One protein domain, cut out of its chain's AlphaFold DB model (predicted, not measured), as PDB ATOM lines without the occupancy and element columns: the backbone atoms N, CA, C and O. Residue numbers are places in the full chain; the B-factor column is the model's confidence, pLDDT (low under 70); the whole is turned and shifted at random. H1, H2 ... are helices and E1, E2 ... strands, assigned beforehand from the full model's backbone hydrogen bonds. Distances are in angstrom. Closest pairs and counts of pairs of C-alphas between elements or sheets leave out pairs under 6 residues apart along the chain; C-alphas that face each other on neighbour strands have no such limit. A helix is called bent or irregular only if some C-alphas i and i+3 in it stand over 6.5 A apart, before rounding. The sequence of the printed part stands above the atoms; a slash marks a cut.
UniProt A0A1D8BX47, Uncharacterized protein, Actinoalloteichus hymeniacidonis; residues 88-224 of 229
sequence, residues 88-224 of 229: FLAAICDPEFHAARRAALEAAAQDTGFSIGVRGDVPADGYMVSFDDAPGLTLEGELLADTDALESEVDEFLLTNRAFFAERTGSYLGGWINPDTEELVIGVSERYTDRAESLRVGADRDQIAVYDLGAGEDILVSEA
ATOM      1  N   PHE A  88     137.239 -72.767 205.576       89.12
ATOM      2  CA  PHE A  88     137.783 -73.460 204.417       89.12
ATOM      3  C   PHE A  88     136.857 -73.350 203.207       89.12
ATOM      4  O   PHE A  88     137.305 -72.940 202.136       89.12
ATOM      5  N   LEU A  89     135.566 -73.655 203.373       88.69
ATOM      6  CA  LEU A  89     134.593 -73.497 202.293       88.69
ATOM      7  C   LEU A  89     134.486 -72.032 201.856       88.69
ATOM      8  O   LEU A  89     134.448 -71.752 200.659       88.69
ATOM      9  N   ALA A  90     134.517 -71.103 202.816       88.62
ATOM     10  CA  ALA A  90     134.584 -69.677 202.523       88.62
ATOM     11  C   ALA A  90     135.816 -69.330 201.671       88.62
ATOM     12  O   ALA A  90     135.690 -68.564 200.726       88.62
ATOM     13  N   ALA A  91     136.985 -69.921 201.948       89.75
ATOM     14  CA  ALA A  91     138.198 -69.671 201.173       89.75
ATOM     15  C   ALA A  91     138.189 -70.319 199.772       89.75
ATOM     16  O   ALA A  91     138.695 -69.729 198.820       89.75
ATOM     17  N   ILE A  92     137.624 -71.518 199.607       90.06
ATOM     18  CA  ILE A  92     137.490 -72.119 198.269       90.06
ATOM     19  C   ILE A  92     136.559 -71.270 197.406       90.06
ATOM     20  O   ILE A  92     136.895 -70.977 196.259       90.06
ATOM     21  N   CYS A  93     135.415 -70.879 197.962       89.88
ATOM     22  CA  CYS A  93     134.360 -70.192 197.226       89.88
ATOM     23  C   CYS A  93     134.525 -68.668 197.171       89.88
ATOM     24  O   CYS A  93     133.685 -67.994 196.573       89.88
ATOM     25  N   ASP A  94     135.578 -68.113 197.776       91.38
ATOM     26  CA  ASP A  94     135.891 -66.694 197.654       91.38
ATOM     27  C   ASP A  94     136.310 -66.378 196.202       91.38
ATOM     28  O   ASP A  94     137.272 -66.973 195.705       91.38
ATOM     29  N   PRO A  95     135.629 -65.447 195.505       92.38
ATOM     30  CA  PRO A  95     135.942 -65.128 194.114       92.38
ATOM     31  C   PRO A  95     137.369 -64.606 193.889       92.38
ATOM     32  O   PRO A  95     137.927 -64.811 192.813       92.38
ATOM     33  N   GLU A  96     137.966 -63.923 194.872       94.94
ATOM     34  CA  GLU A  96     139.345 -63.435 194.781       94.94
ATOM     35  C   GLU A  96     140.333 -64.603 194.831       94.94
ATOM     36  O   GLU A  96     141.248 -64.680 194.011       94.94
ATOM     37  N   PHE A  97     140.119 -65.548 195.751       94.75
ATOM     38  CA  PHE A  97     140.959 -66.740 195.869       94.75
ATOM     39  C   PHE A  97     140.776 -67.700 194.695       94.75
ATOM     40  O   PHE A  97     141.757 -68.283 194.234       94.75
ATOM     41  N   HIS A  98     139.555 -67.825 194.176       92.81
ATOM     42  CA  HIS A  98     139.267 -68.577 192.956       92.81
ATOM     43  C   HIS A  98     140.048 -68.012 191.763       92.81
ATOM     44  O   HIS A  98     140.865 -68.714 191.169       92.81
ATOM     45  N   ALA A  99     139.941 -66.703 191.511       94.56
ATOM     46  CA  ALA A  99     140.696 -66.039 190.449       94.56
ATOM     47  C   ALA A  99     142.223 -66.160 190.625       94.56
ATOM     48  O   ALA A  99     142.951 -66.301 189.640       94.56
ATOM     49  N   ALA A 100     142.722 -66.124 191.866       95.81
ATOM     50  CA  ALA A 100     144.139 -66.319 192.158       95.81
ATOM     51  C   ALA A 100     144.606 -67.755 191.853       95.81
ATOM     52  O   ALA A 100     145.643 -67.925 191.208       95.81
ATOM     53  N   ARG A 101     143.836 -68.781 192.248       95.31
ATOM     54  CA  ARG A 101     144.122 -70.184 191.895       95.31
ATOM     55  C   ARG A 101     144.123 -70.375 190.384       95.31
ATOM     56  O   ARG A 101     145.076 -70.939 189.853       95.31
ATOM     57  N   ARG A 102     143.123 -69.834 189.689       95.50
ATOM     58  CA  ARG A 102     143.043 -69.877 188.227       95.50
ATOM     59  C   ARG A 102     144.284 -69.298 187.558       95.50
ATOM     60  O   ARG A 102     144.878 -69.939 186.699       95.50
ATOM     61  N   ALA A 103     144.705 -68.104 187.977       95.44
ATOM     62  CA  ALA A 103     145.897 -67.454 187.438       95.44
ATOM     63  C   ALA A 103     147.172 -68.280 187.688       95.44
ATOM     64  O   ALA A 103     148.072 -68.307 186.849       95.44
ATOM     65  N   ALA A 104     147.250 -68.968 188.830       94.62
ATOM     66  CA  ALA A 104     148.355 -69.864 189.137       94.62
ATOM     67  C   ALA A 104     148.344 -71.135 188.265       94.62
ATOM     68  O   ALA A 104     149.400 -71.534 187.778       94.62
ATOM     69  N   LEU A 105     147.172 -71.724 188.006       94.69
ATOM     70  CA  LEU A 105     147.020 -72.856 187.082       94.69
ATOM     71  C   LEU A 105     147.351 -72.461 185.632       94.69
ATOM     72  O   LEU A 105     148.042 -73.198 184.935       94.69
ATOM     73  N   GLU A 106     146.939 -71.272 185.187       94.56
ATOM     74  CA  GLU A 106     147.288 -70.752 183.857       94.56
ATOM     75  C   GLU A 106     148.806 -70.555 183.703       94.56
ATOM     76  O   GLU A 106     149.382 -70.859 182.656       94.56
ATOM     77  N   ALA A 107     149.487 -70.090 184.756       90.56
ATOM     78  CA  ALA A 107     150.945 -70.000 184.765       90.56
ATOM     79  C   ALA A 107     151.610 -71.388 184.722       90.56
ATOM     80  O   ALA A 107     152.610 -71.564 184.024       90.56
ATOM     81  N   ALA A 108     151.035 -72.367 185.426       88.94
ATOM     82  CA  ALA A 108     151.511 -73.747 185.470       88.94
ATOM     83  C   ALA A 108     151.382 -74.487 184.133       88.94
ATOM     84  O   ALA A 108     152.197 -75.356 183.842       88.94
ATOM     85  N   ALA A 109     150.417 -74.108 183.289       87.62
ATOM     86  CA  ALA A 109     150.230 -74.675 181.951       87.62
ATOM     87  C   ALA A 109     151.460 -74.526 181.032       87.62
ATOM     88  O   ALA A 109     151.556 -75.176 179.992       87.62
ATOM     89  N   GLN A 110     152.395 -73.638 181.386       83.56
ATOM     90  CA  GLN A 110     153.650 -73.412 180.664       83.56
ATOM     91  C   GLN A 110     154.850 -74.147 181.286       83.56
ATOM     92  O   GLN A 110     155.974 -73.985 180.804       83.56
ATOM     93  N   ASP A 111     154.627 -74.919 182.348       82.94
ATOM     94  CA  ASP A 111     155.644 -75.615 183.133       82.94
ATOM     95  C   ASP A 111     155.306 -77.114 183.263       82.94
ATOM     96  O   ASP A 111     154.318 -77.598 182.713       82.94
ATOM     97  N   THR A 112     156.142 -77.883 183.960       81.56
ATOM     98  CA  THR A 112     155.922 -79.319 184.208       81.56
ATOM     99  C   THR A 112     155.199 -79.605 185.524       81.56
ATOM    100  O   THR A 112     154.972 -80.771 185.846       81.56
ATOM    101  N   GLY A 113     154.852 -78.575 186.301       86.12
ATOM    102  CA  GLY A 113     154.189 -78.725 187.592       86.12
ATOM    103  C   GLY A 113     153.849 -77.405 188.281       86.12
ATOM    104  O   GLY A 113     154.099 -76.324 187.751       86.12
ATOM    105  N   PHE A 114     153.252 -77.495 189.469       93.00
ATOM    106  CA  PHE A 114     152.844 -76.348 190.276       93.00
ATOM    107  C   PHE A 114     152.750 -76.664 191.766       93.00
ATOM    108  O   PHE A 114     152.711 -77.816 192.191       93.00
ATOM    109  N   SER A 115     152.680 -75.609 192.575       95.81
ATOM    110  CA  SER A 115     152.297 -75.653 193.987       95.81
ATOM    111  C   SER A 115     151.420 -74.443 194.283       95.81
ATOM    112  O   SER A 115     151.848 -73.312 194.071       95.81
ATOM    113  N   ILE A 116     150.184 -74.666 194.717       96.25
ATOM    114  CA  ILE A 116     149.172 -73.615 194.869       96.25
ATOM    115  C   ILE A 116     148.459 -73.814 196.203       96.25
ATOM    116  O   ILE A 116     147.932 -74.887 196.487       96.25
ATOM    117  N   GLY A 117     148.448 -72.793 197.051       95.25
ATOM    118  CA  GLY A 117     147.676 -72.805 198.285       95.25
ATOM    119  C   GLY A 117     146.179 -72.696 198.001       95.25
ATOM    120  O   GLY A 117     145.747 -72.242 196.942       95.25
ATOM    121  N   VAL A 118     145.348 -73.061 198.977       93.12
ATOM    122  CA  VAL A 118     143.874 -72.985 198.857       93.12
ATOM    123  C   VAL A 118     143.406 -71.571 198.486       93.12
ATOM    124  O   VAL A 118     142.387 -71.405 197.821       93.12
ATOM    125  N   ARG A 119     144.166 -70.538 198.867       93.75
ATOM    126  CA  ARG A 119     143.864 -69.129 198.578       93.75
ATOM    127  C   ARG A 119     144.467 -68.619 197.262       93.75
ATOM    128  O   ARG A 119     144.380 -67.429 196.980       93.75
ATOM    129  N   GLY A 120     145.097 -69.495 196.480       94.12
ATOM    130  CA  GLY A 120     145.793 -69.141 195.243       94.12
ATOM    131  C   GLY A 120     147.205 -68.596 195.442       94.12
ATOM    132  O   GLY A 120     147.822 -68.135 194.485       94.12
ATOM    133  N   ASP A 121     147.746 -68.634 196.661       95.19
ATOM    134  CA  ASP A 121     149.133 -68.266 196.913       95.19
ATOM    135  C   ASP A 121     150.100 -69.300 196.320       95.19
ATOM    136  O   ASP A 121     149.940 -70.504 196.500       95.19
ATOM    137  N   VAL A 122     151.119 -68.821 195.605       96.00
ATOM    138  CA  VAL A 122     152.148 -69.663 194.981       96.00
ATOM    139  C   VAL A 122     153.462 -69.454 195.734       96.00
ATOM    140  O   VAL A 122     153.985 -68.332 195.741       96.00
ATOM    141  N   PRO A 123     154.018 -70.485 196.393       96.25
ATOM    142  CA  PRO A 123     155.272 -70.349 197.110       96.25
ATOM    143  C   PRO A 123     156.425 -70.189 196.107       96.25
ATOM    144  O   PRO A 123     156.565 -70.967 195.172       96.25
ATOM    145  N   ALA A 124     157.264 -69.171 196.305       95.62
ATOM    146  CA  ALA A 124     158.354 -68.840 195.374       95.62
ATOM    147  C   ALA A 124     159.724 -69.428 195.768       95.62
ATOM    148  O   ALA A 124     160.679 -69.339 195.002       95.62
ATOM    149  N   ASP A 125     159.847 -69.960 196.985       97.00
ATOM    150  CA  ASP A 125     161.077 -70.556 197.506       97.00
ATOM    151  C   ASP A 125     160.779 -71.680 198.508       97.00
ATOM    152  O   ASP A 125     159.640 -71.869 198.943       97.00
ATOM    153  N   GLY A 126     161.817 -72.429 198.875       97.06
ATOM    154  CA  GLY A 126     161.713 -73.575 199.769       97.06
ATOM    155  C   GLY A 126     161.539 -74.895 199.026       97.06
ATOM    156  O   GLY A 126     161.788 -74.998 197.827       97.06
ATOM    157  N   TYR A 127     161.142 -75.909 199.782       96.88
ATOM    158  CA  TYR A 127     161.120 -77.300 199.366       96.88
ATOM    159  C   TYR A 127     159.733 -77.882 199.590       96.88
ATOM    160  O   TYR A 127     159.232 -77.824 200.714       96.88
ATOM    161  N   MET A 128     159.127 -78.445 198.552       97.00
ATOM    162  CA  MET A 128     157.805 -79.061 198.638       97.00
ATOM    163  C   MET A 128     157.943 -80.557 198.850       97.00
ATOM    164  O   MET A 128     158.583 -81.253 198.060       97.00
ATOM    165  N   VAL A 129     157.342 -81.040 199.931       96.06
ATOM    166  CA  VAL A 129     157.327 -82.455 200.299       96.06
ATOM    167  C   VAL A 129     155.874 -82.878 200.427       96.06
ATOM    168  O   VAL A 129     155.108 -82.237 201.150       96.06
ATOM    169  N   SER A 130     155.474 -83.945 199.741       95.75
ATOM    170  CA  SER A 130     154.100 -84.448 199.835       95.75
ATOM    171  C   SER A 130     153.806 -84.972 201.244       95.75
ATOM    172  O   SER A 130     154.713 -85.426 201.951       95.75
ATOM    173  N   PHE A 131     152.553 -84.923 201.683       96.06
ATOM    174  CA  PHE A 131     152.138 -85.715 202.841       96.06
ATOM    175  C   PHE A 131     152.011 -87.184 202.418       96.06
ATOM    176  O   PHE A 131     151.555 -87.479 201.317       96.06
ATOM    177  N   ASP A 132     152.423 -88.104 203.282       93.50
ATOM    178  CA  ASP A 132     152.330 -89.553 203.062       93.50
ATOM    179  C   ASP A 132     150.889 -90.070 203.140       93.50
ATOM    180  O   ASP A 132     150.535 -91.037 202.470       93.50
ATOM    181  N   ASP A 133     150.048 -89.402 203.930       94.75
ATOM    182  CA  ASP A 133     148.631 -89.720 204.091       94.75
ATOM    183  C   ASP A 133     147.695 -88.817 203.271       94.75
ATOM    184  O   ASP A 133     146.474 -88.868 203.449       94.75
ATOM    185  N   ALA A 134     148.246 -87.986 202.378       95.19
ATOM    186  CA  ALA A 134     147.435 -87.107 201.550       95.19
ATOM    187  C   ALA A 134     146.629 -87.867 200.492       95.19
ATOM    188  O   ALA A 134     147.116 -88.833 199.900       95.19
ATOM    189  N   PRO A 135     145.417 -87.375 200.180       96.06
ATOM    190  CA  PRO A 135     144.733 -87.789 198.970       96.06
ATOM    191  C   PRO A 135     145.561 -87.395 197.740       96.06
ATOM    192  O   PRO A 135     146.254 -86.374 197.732       96.06
ATOM    193  N   GLY A 136     145.451 -88.207 196.693       95.88
ATOM    194  CA  GLY A 136     146.036 -87.942 195.385       95.88
ATOM    195  C   GLY A 136     144.986 -88.054 194.289       95.88
ATOM    196  O   GLY A 136     143.969 -88.733 194.456       95.88
ATOM    197  N   LEU A 137     145.241 -87.383 193.176       96.62
ATOM    198  CA  LEU A 137     144.423 -87.403 191.973       96.62
ATOM    199  C   LEU A 137     145.353 -87.545 190.766       96.62
ATOM    200  O   LEU A 137     146.330 -86.814 190.652       96.62
ATOM    201  N   THR A 138     145.059 -88.489 189.879       97.19
ATOM    202  CA  THR A 138     145.807 -88.688 188.632       97.19
ATOM    203  C   THR A 138     144.889 -88.368 187.465       97.19
ATOM    204  O   THR A 138     143.788 -88.910 187.388       97.19
ATOM    205  N   LEU A 139     145.347 -87.491 186.580       96.94
ATOM    206  CA  LEU A 139     144.621 -86.992 185.417       96.94
ATOM    207  C   LEU A 139     145.470 -87.186 184.157       96.94
ATOM    208  O   LEU A 139     146.679 -87.425 184.227       96.94
ATOM    209  N   GLU A 140     144.852 -87.046 182.989       96.88
ATOM    210  CA  GLU A 140     145.590 -86.996 181.726       96.88
ATOM    211  C   GLU A 140     146.495 -85.752 181.698       96.88
ATOM    212  O   GLU A 140     146.059 -84.655 182.050       96.88
ATOM    213  N   GLY A 141     147.760 -85.893 181.281       93.19
ATOM    214  CA  GLY A 141     148.718 -84.779 181.296       93.19
ATOM    215  C   GLY A 141     148.323 -83.601 180.405       93.19
ATOM    216  O   GLY A 141     148.657 -82.459 180.718       93.19
ATOM    217  N   GLU A 142     147.558 -83.852 179.335       94.31
ATOM    218  CA  GLU A 142     147.023 -82.810 178.445       94.31
ATOM    219  C   GLU A 142     146.116 -81.816 179.184       94.31
ATOM    220  O   GLU A 142     146.031 -80.653 178.784       94.31
ATOM    221  N   LEU A 143     145.507 -82.236 180.300       94.56
ATOM    222  CA  LEU A 143     144.656 -81.379 181.118       94.56
ATOM    223  C   LEU A 143     145.423 -80.190 181.709       94.56
ATOM    224  O   LEU A 143     144.832 -79.146 181.953       94.56
ATOM    225  N   LEU A 144     146.749 -80.294 181.878       93.25
ATOM    226  CA  LEU A 144     147.570 -79.173 182.341       93.25
ATOM    227  C   LEU A 144     147.496 -77.959 181.396       93.25
ATOM    228  O   LEU A 144     147.632 -76.824 181.846       93.25
ATOM    229  N   ALA A 145     147.247 -78.186 180.103       92.38
ATOM    230  CA  ALA A 145     147.087 -77.127 179.107       92.38
ATOM    231  C   ALA A 145     145.644 -76.595 178.991       92.38
ATOM    232  O   ALA A 145     145.434 -75.559 178.356       92.38
ATOM    233  N   ASP A 146     144.663 -77.275 179.590       94.94
ATOM    234  CA  ASP A 146     143.260 -76.861 179.639       94.94
ATOM    235  C   ASP A 146     142.928 -76.331 181.039       94.94
ATOM    236  O   ASP A 146     142.453 -77.052 181.916       94.94
ATOM    237  N   THR A 147     143.217 -75.047 181.263       93.50
ATOM    238  CA  THR A 147     143.028 -74.410 182.574       93.50
ATOM    239  C   THR A 147     141.581 -74.485 183.064       93.50
ATOM    240  O   THR A 147     141.383 -74.619 184.265       93.50
ATOM    241  N   ASP A 148     140.585 -74.429 182.174       93.56
ATOM    242  CA  ASP A 148     139.170 -74.497 182.565       93.56
ATOM    243  C   ASP A 148     138.821 -75.890 183.097       93.56
ATOM    244  O   ASP A 148     138.207 -76.026 184.158       93.56
ATOM    245  N   ALA A 149     139.238 -76.933 182.375       93.88
ATOM    246  CA  ALA A 149     138.990 -78.306 182.788       93.88
ATOM    247  C   ALA A 149     139.783 -78.666 184.055       93.88
ATOM    248  O   ALA A 149     139.219 -79.228 184.994       93.88
ATOM    249  N   LEU A 150     141.061 -78.278 184.129       94.81
ATOM    250  CA  LEU A 150     141.892 -78.511 185.311       94.81
ATOM    251  C   LEU A 150     141.364 -77.780 186.547       94.81
ATOM    252  O   LEU A 150     141.362 -78.349 187.633       94.81
ATOM    253  N   GLU A 151     140.910 -76.535 186.404       94.25
ATOM    254  CA  GLU A 151     140.316 -75.776 187.506       94.25
ATOM    255  C   GLU A 151     139.103 -76.499 188.100       94.25
ATOM    256  O   GLU A 151     139.000 -76.606 189.322       94.25
ATOM    257  N   SER A 152     138.233 -77.063 187.255       93.19
ATOM    258  CA  SER A 152     137.081 -77.844 187.714       93.19
ATOM    259  C   SER A 152     137.504 -79.073 188.527       93.19
ATOM    260  O   SER A 152     136.951 -79.315 189.601       93.19
ATOM    261  N   GLU A 153     138.501 -79.828 188.053       95.50
ATOM    262  CA  GLU A 153     139.040 -80.996 188.769       95.50
ATOM    263  C   GLU A 153     139.696 -80.594 190.099       95.50
ATOM    264  O   GLU A 153     139.533 -81.262 191.121       95.50
ATOM    265  N   VAL A 154     140.410 -79.464 190.115       94.88
ATOM    266  CA  VAL A 154     141.037 -78.913 191.320       94.88
ATOM    267  C   VAL A 154     139.988 -78.492 192.349       94.88
ATOM    268  O   VAL A 154     140.112 -78.852 193.521       94.88
ATOM    269  N   ASP A 155     138.951 -77.761 191.944       93.19
ATOM    270  CA  ASP A 155     137.887 -77.334 192.853       93.19
ATOM    271  C   ASP A 155     137.116 -78.550 193.407       93.19
ATOM    272  O   ASP A 155     136.857 -78.617 194.615       93.19
ATOM    273  N   GLU A 156     136.811 -79.555 192.577       93.19
ATOM    274  CA  GLU A 156     136.195 -80.807 193.037       93.19
ATOM    275  C   GLU A 156     137.099 -81.564 194.020       93.19
ATOM    276  O   GLU A 156     136.631 -82.027 195.070       93.19
ATOM    277  N   PHE A 157     138.401 -81.644 193.736       95.38
ATOM    278  CA  PHE A 157     139.376 -82.274 194.618       95.38
ATOM    279  C   PHE A 157     139.451 -81.570 195.977       95.38
ATOM    280  O   PHE A 157     139.418 -82.233 197.018       95.38
ATOM    281  N   LEU A 158     139.509 -80.237 195.994       93.81
ATOM    282  CA  LEU A 158     139.553 -79.440 197.220       93.81
ATOM    283  C   LEU A 158     138.283 -79.624 198.065       93.81
ATOM    284  O   LEU A 158     138.369 -79.813 199.281       93.81
ATOM    285  N   LEU A 159     137.107 -79.624 197.433       92.62
ATOM    286  CA  LEU A 159     135.823 -79.805 198.116       92.62
ATOM    287  C   LEU A 159     135.652 -81.226 198.664       92.62
ATOM    288  O   LEU A 159     135.240 -81.402 199.816       92.62
ATOM    289  N   THR A 160     136.009 -82.236 197.871       93.94
ATOM    290  CA  THR A 160     135.951 -83.649 198.273       93.94
ATOM    291  C   THR A 160     136.876 -83.926 199.454       93.94
ATOM    292  O   THR A 160     136.510 -84.643 200.386       93.94
ATOM    293  N   ASN A 161     138.053 -83.296 199.464       94.56
ATOM    294  CA  ASN A 161     139.083 -83.506 200.477       94.56
ATOM    295  C   ASN A 161     139.109 -82.421 201.562       94.56
ATOM    296  O   ASN A 161     140.097 -82.292 202.286       94.56
ATOM    297  N   ARG A 162     138.014 -81.666 201.733       92.31
ATOM    298  CA  ARG A 162     137.953 -80.502 202.636       92.31
ATOM    299  C   ARG A 162     138.473 -80.749 204.048       92.31
ATOM    300  O   ARG A 162     139.148 -79.899 204.614       92.31
ATOM    301  N   ALA A 163     138.174 -81.918 204.619       91.62
ATOM    302  CA  ALA A 163     138.561 -82.250 205.988       91.62
ATOM    303  C   ALA A 163     140.088 -82.320 206.125       91.62
ATOM    304  O   ALA A 163     140.642 -81.825 207.101       91.62
ATOM    305  N   PHE A 164     140.767 -82.850 205.104       92.94
ATOM    306  CA  PHE A 164     142.220 -82.956 205.081       92.94
ATOM    307  C   PHE A 164     142.885 -81.576 205.106       92.94
ATOM    308  O   PHE A 164     143.789 -81.331 205.907       92.94
ATOM    309  N   PHE A 165     142.408 -80.658 204.261       91.31
ATOM    310  CA  PHE A 165     142.933 -79.296 204.188       91.31
ATOM    311  C   PHE A 165     142.565 -78.450 205.415       91.31
ATOM    312  O   PHE A 165     143.387 -77.662 205.877       91.31
ATOM    313  N   ALA A 166     141.365 -78.633 205.977       88.38
ATOM    314  CA  ALA A 166     140.936 -77.931 207.187       88.38
ATOM    315  C   ALA A 166     141.806 -78.283 208.410       88.38
ATOM    316  O   ALA A 166     142.065 -77.428 209.254       88.38
ATOM    317  N   GLU A 167     142.291 -79.524 208.496       90.44
ATOM    318  CA  GLU A 167     143.178 -79.975 209.576       90.44
ATOM    319  C   GLU A 167     144.641 -79.533 209.393       90.44
ATOM    320  O   GLU A 167     145.395 -79.475 210.367       90.44
ATOM    321  N   ARG A 168     145.059 -79.208 208.163       89.69
ATOM    322  CA  ARG A 168     146.455 -78.915 207.801       89.69
ATOM    323  C   ARG A 168     146.601 -77.513 207.232       89.69
ATOM    324  O   ARG A 168     146.674 -77.300 206.019       89.69
ATOM    325  N   THR A 169     146.716 -76.543 208.134       83.12
ATOM    326  CA  THR A 169     147.035 -75.161 207.763       83.12
ATOM    327  C   THR A 169     148.409 -75.090 207.093       83.12
ATOM    328  O   THR A 169     149.381 -75.601 207.647       83.12
ATOM    329  N   GLY A 170     148.508 -74.420 205.942       86.50
ATOM    330  CA  GLY A 170     149.767 -74.292 205.194       86.50
ATOM    331  C   GLY A 170     150.073 -75.461 204.253       86.50
ATOM    332  O   GLY A 170     151.216 -75.614 203.827       86.50
ATOM    333  N   SER A 171     149.067 -76.279 203.944       95.25
ATOM    334  CA  SER A 171     149.123 -77.243 202.850       95.25
ATOM    335  C   SER A 171     148.965 -76.551 201.491       95.25
ATOM    336  O   SER A 171     148.245 -75.560 201.352       95.25
ATOM    337  N   TYR A 172     149.641 -77.101 200.488       96.94
ATOM    338  CA  TYR A 172     149.598 -76.665 199.099       96.94
ATOM    339  C   TYR A 172     149.144 -77.828 198.227       96.94
ATOM    340  O   TYR A 172     149.554 -78.972 198.427       96.94
ATOM    341  N   LEU A 173     148.328 -77.526 197.229       96.38
ATOM    342  CA  LEU A 173     148.042 -78.427 196.132       96.38
ATOM    343  C   LEU A 173     149.247 -78.445 195.190       96.38
ATOM    344  O   LEU A 173     149.576 -77.425 194.588       96.38
ATOM    345  N   GLY A 174     149.924 -79.584 195.103       94.50
ATOM    346  CA  GLY A 174     151.031 -79.805 194.182       94.50
ATOM    347  C   GLY A 174     150.563 -80.584 192.963       94.50
ATOM    348  O   GLY A 174     149.800 -81.533 193.115       94.50
ATOM    349  N   GLY A 175     151.031 -80.213 191.776       93.00
ATOM    350  CA  GLY A 175     150.813 -80.964 190.540       93.00
ATOM    351  C   GLY A 175     152.129 -81.164 189.799       93.00
ATOM    352  O   GLY A 175     152.960 -80.260 189.805       93.00
ATOM    353  N   TRP A 176     152.339 -82.317 189.170       91.31
ATOM    354  CA  TRP A 176     153.499 -82.559 188.306       91.31
ATOM    355  C   TRP A 176     153.189 -83.591 187.221       91.31
ATOM    356  O   TRP A 176     152.373 -84.489 187.426       91.31
ATOM    357  N   ILE A 177     153.843 -83.466 186.067       91.75
ATOM    358  CA  ILE A 177     153.755 -84.462 184.997       91.75
ATOM    359  C   ILE A 177     154.725 -85.603 185.282       91.75
ATOM    360  O   ILE A 177     155.941 -85.402 185.317       91.75
ATOM    361  N   ASN A 178     154.189 -86.812 185.423       88.81
ATOM    362  CA  ASN A 178     154.999 -88.013 185.511       88.81
ATOM    363  C   ASN A 178     155.669 -88.283 184.148       88.81
ATOM    364  O   ASN A 178     154.966 -88.530 183.168       88.81
ATOM    365  N   PRO A 179     157.011 -88.276 184.049       87.38
ATOM    366  CA  PRO A 179     157.708 -88.432 182.774       87.38
ATOM    367  C   PRO A 179     157.586 -89.839 182.174       87.38
ATOM    368  O   PRO A 179     157.848 -90.003 180.984       87.38
ATOM    369  N   ASP A 180     157.219 -90.846 182.973       90.75
ATOM    370  CA  ASP A 180     157.081 -92.229 182.512       90.75
ATOM    371  C   ASP A 180     155.675 -92.529 181.970       90.75
ATOM    372  O   ASP A 180     155.536 -93.338 181.050       90.75
ATOM    373  N   THR A 181     154.638 -91.907 182.544       93.81
ATOM    374  CA  THR A 181     153.230 -92.155 182.176       93.81
ATOM    375  C   THR A 181     152.571 -91.002 181.426       93.81
ATOM    376  O   THR A 181     151.497 -91.199 180.871       93.81
ATOM    377  N   GLU A 182     153.207 -89.827 181.385       94.38
ATOM    378  CA  GLU A 182     152.643 -88.576 180.855       94.38
ATOM    379  C   GLU A 182     151.340 -88.150 181.563       94.38
ATOM    380  O   GLU A 182     150.571 -87.343 181.049       94.38
ATOM    381  N   GLU A 183     151.088 -88.669 182.768       96.12
ATOM    382  CA  GLU A 183     149.930 -88.312 183.590       96.12
ATOM    383  C   GLU A 183     150.246 -87.111 184.485       96.12
ATOM    384  O   GLU A 183     151.348 -86.994 185.033       96.12
ATOM    385  N   LEU A 184     149.256 -86.242 184.686       95.44
ATOM    386  CA  LEU A 184     149.309 -85.197 185.700       95.44
ATOM    387  C   LEU A 184     148.953 -85.811 187.054       95.44
ATOM    388  O   LEU A 184     147.823 -86.241 187.281       95.44
ATOM    389  N   VAL A 185     149.915 -85.829 187.967       95.19
ATOM    390  CA  VAL A 185     149.721 -86.287 189.341       95.19
ATOM    391  C   VAL A 185     149.547 -85.072 190.239       95.19
ATOM    392  O   VAL A 185     150.449 -84.244 190.361       95.19
ATOM    393  N   ILE A 186     148.392 -84.990 190.889       95.94
ATOM    394  CA  ILE A 186     148.034 -83.967 191.866       95.94
ATOM    395  C   ILE A 186     148.054 -84.590 193.262       95.94
ATOM    396  O   ILE A 186     147.509 -85.669 193.494       95.94
ATOM    397  N   GLY A 187     148.672 -83.901 194.212       95.62
ATOM    398  CA  GLY A 187     148.733 -84.308 195.610       95.62
ATOM    399  C   GLY A 187     148.777 -83.109 196.545       95.62
ATOM    400  O   GLY A 187     148.770 -81.955 196.117       95.62
ATOM    401  N   VAL A 188     148.832 -83.379 197.847       97.00
ATOM    402  CA  VAL A 188     148.960 -82.329 198.861       97.00
ATOM    403  C   VAL A 188     150.366 -82.348 199.437       97.00
ATOM    404  O   VAL A 188     150.877 -83.392 199.840       97.00
ATOM    405  N   SER A 189     150.981 -81.176 199.489       96.81
ATOM    406  CA  SER A 189     152.350 -80.979 199.943       96.81
ATOM    407  C   SER A 189     152.437 -79.890 200.999       96.81
ATOM    408  O   SER A 189     151.538 -79.062 201.159       96.81
ATOM    409  N   GLU A 190     153.531 -79.899 201.742       96.62
ATOM    410  CA  GLU A 190     153.894 -78.832 202.661       96.62
ATOM    411  C   GLU A 190     155.250 -78.249 202.290       96.62
ATOM    412  O   GLU A 190     156.094 -78.897 201.664       96.62
ATOM    413  N   ARG A 191     155.446 -77.000 202.701       97.44
ATOM    414  CA  ARG A 191     156.646 -76.242 202.390       97.44
ATOM    415  C   ARG A 191     157.638 -76.279 203.548       97.44
ATOM    416  O   ARG A 191     157.347 -75.804 204.643       97.44
ATOM    417  N   TYR A 192     158.859 -76.697 203.251       97.50
ATOM    418  CA  TYR A 192     160.018 -76.613 204.132       97.50
ATOM    419  C   TYR A 192     160.958 -75.494 203.684       97.50
ATOM    420  O   TYR A 192     161.168 -75.272 202.496       97.50
ATOM    421  N   THR A 193     161.570 -74.784 204.631       97.38
ATOM    422  CA  THR A 193     162.608 -73.779 204.326       97.38
ATOM    423  C   THR A 193     164.025 -74.332 204.446       97.38
ATOM    424  O   THR A 193     164.959 -73.730 203.927       97.38
ATOM    425  N   ASP A 194     164.199 -75.451 205.152       97.06
ATOM    426  CA  ASP A 194     165.488 -76.113 205.333       97.06
ATOM    427  C   ASP A 194     165.585 -77.351 204.439       97.06
ATOM    428  O   ASP A 194     164.724 -78.230 204.479       97.06
ATOM    429  N   ARG A 195     166.653 -77.412 203.638       95.50
ATOM    430  CA  ARG A 195     166.884 -78.489 202.668       95.50
ATOM    431  C   ARG A 195     167.164 -79.833 203.331       95.50
ATOM    432  O   ARG A 195     166.786 -80.873 202.805       95.50
ATOM    433  N   ALA A 196     167.917 -79.841 204.429       95.12
ATOM    434  CA  ALA A 196     168.289 -81.095 205.075       95.12
ATOM    435  C   ALA A 196     167.062 -81.728 205.738       95.12
ATOM    436  O   ALA A 196     166.860 -82.935 205.636       95.12
ATOM    437  N   GLU A 197     166.222 -80.898 206.355       96.56
ATOM    438  CA  GLU A 197     164.962 -81.316 206.947       96.56
ATOM    439  C   GLU A 197     163.967 -81.809 205.895       96.56
ATOM    440  O   GLU A 197     163.379 -82.871 206.084       96.56
ATOM    441  N   SER A 198     163.818 -81.108 204.766       96.81
ATOM    442  CA  SER A 198     162.901 -81.542 203.704       96.81
ATOM    443  C   SER A 198     163.276 -82.915 203.144       96.81
ATOM    444  O   SER A 198     162.413 -83.770 202.973       96.81
ATOM    445  N   LEU A 199     164.571 -83.166 202.927       95.62
ATOM    446  CA  LEU A 199     165.072 -84.452 202.440       95.62
ATOM    447  C   LEU A 199     164.931 -85.557 203.485       95.62
ATOM    448  O   LEU A 199     164.602 -86.688 203.135       95.62
ATOM    449  N   ARG A 200     165.151 -85.240 204.767       95.44
ATOM    450  CA  ARG A 200     164.917 -86.178 205.869       95.44
ATOM    451  C   ARG A 200     163.447 -86.591 205.923       95.44
ATOM    452  O   ARG A 200     163.164 -87.779 205.991       95.44
ATOM    453  N   VAL A 201     162.524 -85.633 205.849       96.00
ATOM    454  CA  VAL A 201     161.082 -85.918 205.841       96.00
ATOM    455  C   VAL A 201     160.673 -86.672 204.577       96.00
ATOM    456  O   VAL A 201     159.925 -87.637 204.672       96.00
ATOM    457  N   GLY A 202     161.188 -86.284 203.407       95.00
ATOM    458  CA  GLY A 202     160.960 -87.015 202.161       95.00
ATOM    459  C   GLY A 202     161.400 -88.478 202.267       95.00
ATOM    460  O   GLY A 202     160.647 -89.364 201.877       95.00
ATOM    461  N   ALA A 203     162.563 -88.741 202.875       93.94
ATOM    462  CA  ALA A 203     163.048 -90.098 203.141       93.94
ATOM    463  C   ALA A 203     162.151 -90.862 204.116       93.94
ATOM    464  O   ALA A 203     161.810 -92.010 203.850       93.94
ATOM    465  N   ASP A 204     161.743 -90.225 205.215       94.69
ATOM    466  CA  ASP A 204     160.849 -90.832 206.205       94.69
ATOM    467  C   ASP A 204     159.465 -91.170 205.613       94.69
ATOM    468  O   ASP A 204     158.769 -92.033 206.145       94.69
ATOM    469  N   ARG A 205     159.076 -90.505 204.516       95.06
ATOM    470  CA  ARG A 205     157.822 -90.709 203.769       95.06
ATOM    471  C   ARG A 205     157.990 -91.551 202.499       95.06
ATOM    472  O   ARG A 205     157.102 -91.534 201.650       95.06
ATOM    473  N   ASP A 206     159.124 -92.234 202.340       92.31
ATOM    474  CA  ASP A 206     159.443 -93.065 201.170       92.31
ATOM    475  C   ASP A 206     159.305 -92.325 199.817       92.31
ATOM    476  O   ASP A 206     159.004 -92.924 198.780       92.31
ATOM    477  N   GLN A 207     159.537 -91.008 199.796       90.94
ATOM    478  CA  GLN A 207     159.495 -90.217 198.566       90.94
ATOM    479  C   GLN A 207     160.780 -90.386 197.763       90.94
ATOM    480  O   GLN A 207     161.885 -90.466 198.301       90.94
ATOM    481  N   ILE A 208     160.637 -90.395 196.440       88.81
ATOM    482  CA  ILE A 208     161.774 -90.473 195.519       88.81
ATOM    483  C   ILE A 208     162.492 -89.126 195.374       88.81
ATOM    484  O   ILE A 208     163.708 -89.101 195.165       88.81
ATOM    485  N   ALA A 209     161.764 -88.017 195.515       91.50
ATOM    486  CA  ALA A 209     162.273 -86.667 195.334       91.50
ATOM    487  C   ALA A 209     161.509 -85.637 196.180       91.50
ATOM    488  O   ALA A 209     160.398 -85.892 196.638       91.50
ATOM    489  N   VAL A 210     162.134 -84.477 196.357       93.75
ATOM    490  CA  VAL A 210     161.573 -83.255 196.944       93.75
ATOM    491  C   VAL A 210     161.736 -82.133 195.924       93.75
ATOM    492  O   VAL A 210     162.821 -81.990 195.364       93.75
ATOM    493  N   TYR A 211     160.713 -81.311 195.713       94.31
ATOM    494  CA  TYR A 211     160.780 -80.231 194.724       94.31
ATOM    495  C   TYR A 211     161.394 -78.957 195.325       94.31
ATOM    496  O   TYR A 211     160.901 -78.459 196.337       94.31
ATOM    497  N   ASP A 212     162.459 -78.414 194.728       94.94
ATOM    498  CA  ASP A 212     163.053 -77.118 195.095       94.94
ATOM    499  C   ASP A 212     162.407 -75.996 194.276       94.94
ATOM    500  O   ASP A 212     162.673 -75.847 193.083       94.94
ATOM    501  N   LEU A 213     161.590 -75.165 194.927       94.44
ATOM    502  CA  LEU A 213     160.867 -74.058 194.290       94.44
ATOM    503  C   LEU A 213     161.798 -72.958 193.764       94.44
ATOM    504  O   LEU A 213     161.480 -72.287 192.786       94.44
ATOM    505  N   GLY A 214     162.945 -72.741 194.415       93.69
ATOM    506  CA  GLY A 214     163.884 -71.689 194.028       93.69
ATOM    507  C   GLY A 214     164.717 -72.070 192.806       93.69
ATOM    508  O   GLY A 214     165.090 -71.205 192.004       93.69
ATOM    509  N   ALA A 215     165.024 -73.359 192.670       91.88
ATOM    510  CA  ALA A 215     165.730 -73.911 191.521       91.88
ATOM    511  C   ALA A 215     164.788 -74.354 190.388       91.88
ATOM    512  O   ALA A 215     165.209 -74.334 189.228       91.88
ATOM    513  N   GLY A 216     163.536 -74.688 190.714       89.88
ATOM    514  CA  GLY A 216     162.564 -75.280 189.796       89.88
ATOM    515  C   GLY A 216     162.948 -76.704 189.393       89.88
ATOM    516  O   GLY A 216     162.846 -77.048 188.219       89.88
ATOM    517  N   GLU A 217     163.484 -77.498 190.325       89.69
ATOM    518  CA  GLU A 217     163.990 -78.848 190.039       89.69
ATOM    519  C   GLU A 217     163.698 -79.845 191.165       89.69
ATOM    520  O   GLU A 217     163.632 -79.486 192.343       89.69
ATOM    521  N   ASP A 218     163.571 -81.118 190.793       89.88
ATOM    522  CA  ASP A 218     163.465 -82.231 191.730       89.88
ATOM    523  C   ASP A 218     164.834 -82.597 192.314       89.88
ATOM    524  O   ASP A 218     165.811 -82.812 191.593       89.88
ATOM    525  N   ILE A 219     164.894 -82.738 193.637       91.44
ATOM    526  CA  ILE A 219     166.063 -83.226 194.367       91.44
ATOM    527  C   ILE A 219     165.779 -84.651 194.823       91.44
ATOM    528  O   ILE A 219     164.903 -84.878 195.657       91.44
ATOM    529  N   LEU A 220     166.557 -85.612 194.324       90.88
ATOM    530  CA  LEU A 220     166.412 -87.011 194.710       90.88
ATOM    531  C   LEU A 220     166.716 -87.199 196.201       90.88
ATOM    532  O   LEU A 220     167.785 -86.837 196.695       90.88
ATOM    533  N   VAL A 221     165.800 -87.848 196.916       89.94
ATOM    534  CA  VAL A 221     165.946 -88.119 198.355       89.94
ATOM    535  C   VAL A 221     167.145 -89.035 198.633       89.94
ATOM    536  O   VAL A 221     167.839 -88.886 199.641       89.94
ATOM    537  N   SER A 222     167.461 -89.939 197.702       82.31
ATOM    538  CA  SER A 222     168.610 -90.847 197.797       82.31
ATOM    539  C   SER A 222     169.970 -90.136 197.789       82.31
ATOM    540  O   SER A 222     170.941 -90.686 198.308       82.31
ATOM    541  N   GLU A 223     170.053 -88.901 197.283       65.00
ATOM    542  CA  GLU A 223     171.272 -88.083 197.348       65.00
ATOM    543  C   GLU A 223     171.561 -87.559 198.765       65.00
ATOM    544  O   GLU A 223     172.676 -87.120 199.049       65.00
ATOM    545  N   ALA A 224     170.573 -87.607 199.664       58.12
ATOM    546  CA  ALA A 224     170.671 -87.089 201.023       58.12
ATOM    547  C   ALA A 224     171.135 -88.124 202.052       58.12
ATOM    548  O   ALA A 224     171.503 -87.740 203.163       58.12
TER     549      ALA A 224
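This is residues 88 to 224 of the 229 residues of an uncharacterized protein of Actinoalloteichus hymeniacidonis (UniProt A0A1D8BX47). A strongly twisted sheet of seven strands makes the middle of this domain, with H1 to H5 gathered at one end of the longest axis and H6 covering E2 and E6 near the other end. The bent strand E5 runs through the sheet, and the small hairpin of E6 and E7 leads out to H7, the element farthest from the middle. The printed part has 137 residues with seven named helices and seven named strands, in the order H1 H2 E1 E2 E3 H3 H4 H5 E4 E5 H6 E6 E7 H7, and its class is mixed. The sheet is branched, with antiparallel neighbour pairs. The whole is compact, with a radius of gyration of the C-alphas of 14.2 A and spans of 41 by 31 by 24 A.

E5, residues 183 to 192, has three neighbours in the sheet and bends by 63 degrees at residue 188. Its pairing is staggered: E3, residues 136 to 140, pairs with residues 183 to 187, and E2, residues 127 to 130, with residues 189 to 192, both on one side of E5. N 137 and O 186 are 2.9 A apart and N 127 and O 192 2.8 A, within hydrogen-bond range. On the other side of E5 is E4, residues 171 to 177, which forms a hairpin with it; N 174 and O 187 are 2.8 A apart. E1, residues 113 to 117, is an edge strand and the antiparallel neighbour of E4, with E1 on one side of E4 and E5 on the other side; N 114 and O 175 are 2.8 A apart. E6, residues 209 to 212, is the other neighbour of E2, with N 128 and O 211 2.8 A apart, and forms a hairpin with E7, residues 217 to 220, where N 210 and O 219 are 2.9 A apart. H2, residues 95 to 108, is on the sheet over E1 at a height of 8.9 A and runs along the strands, at 5 degrees to E1 on the local plane; the closest C-alphas are those of Ala 108 and Phe 114, 5.6 A. H3, residues 141 to 145, is on the same face, only just over E4 with 3 C-alphas. H6, residues 195 to 204, is on the opposite face, 7.9 A over the sheet; its closest C-alpha to E2 is that of Gly 202, 6.1 A from that of Val 129. The hub is H4, residues 147 to 160, at a height of 10.0 A over the sheet. With residues 147 to 151 alone it touches H2 at a steep tilt of 57 degrees, opposite ways, the closest C-alphas being those of Glu 106 and Thr 147, 5.8 A. H3 and H4 only just touch, with 3 pairs of C-alphas within 8 A, and only at the corner. H1, residues 88 to 93, touches H4 at a shallow tilt of 25 degrees, opposite ways, with Ile 92 and Asp 155 closest, their C-alphas 7.5 A apart. H5, residues 162 to 167, touches H1 and only grazes the sheet. H7, residues 221 to 224, touches H6, the C-alphas of Leu 199 and Val 221 being closest at 5.6 A. Every O i to N i+4 pair is within hydrogen-bond range in H1, H2, H4, H5 and H6; in H3 it is 0 of 1, against 2 of 2 O i to N i+3 pairs, and H7 is too short for such a pair.

H1 begins at C-alpha 88, (137.783, -73.460, 204.417). From first to last C-alpha, E5 measures 25.7 A, E4 and H2 19.8 A each, H4 19.5 A and H6 14.2 A. E5 begins at C-alpha 183, (149.930, -88.312, 183.590), and H7 ends at C-alpha 224, (170.671, -87.089, 201.023).

The C-alphas farthest apart are those of Pro 95 and Glu 223, 42.3 A. The printed part has no cut. The link from E1 to E2, 9 residues, is short but not tight; the other links are tight. The mean pLDDT of the printed part is 92.9, and residues 223 to 224 are under 70.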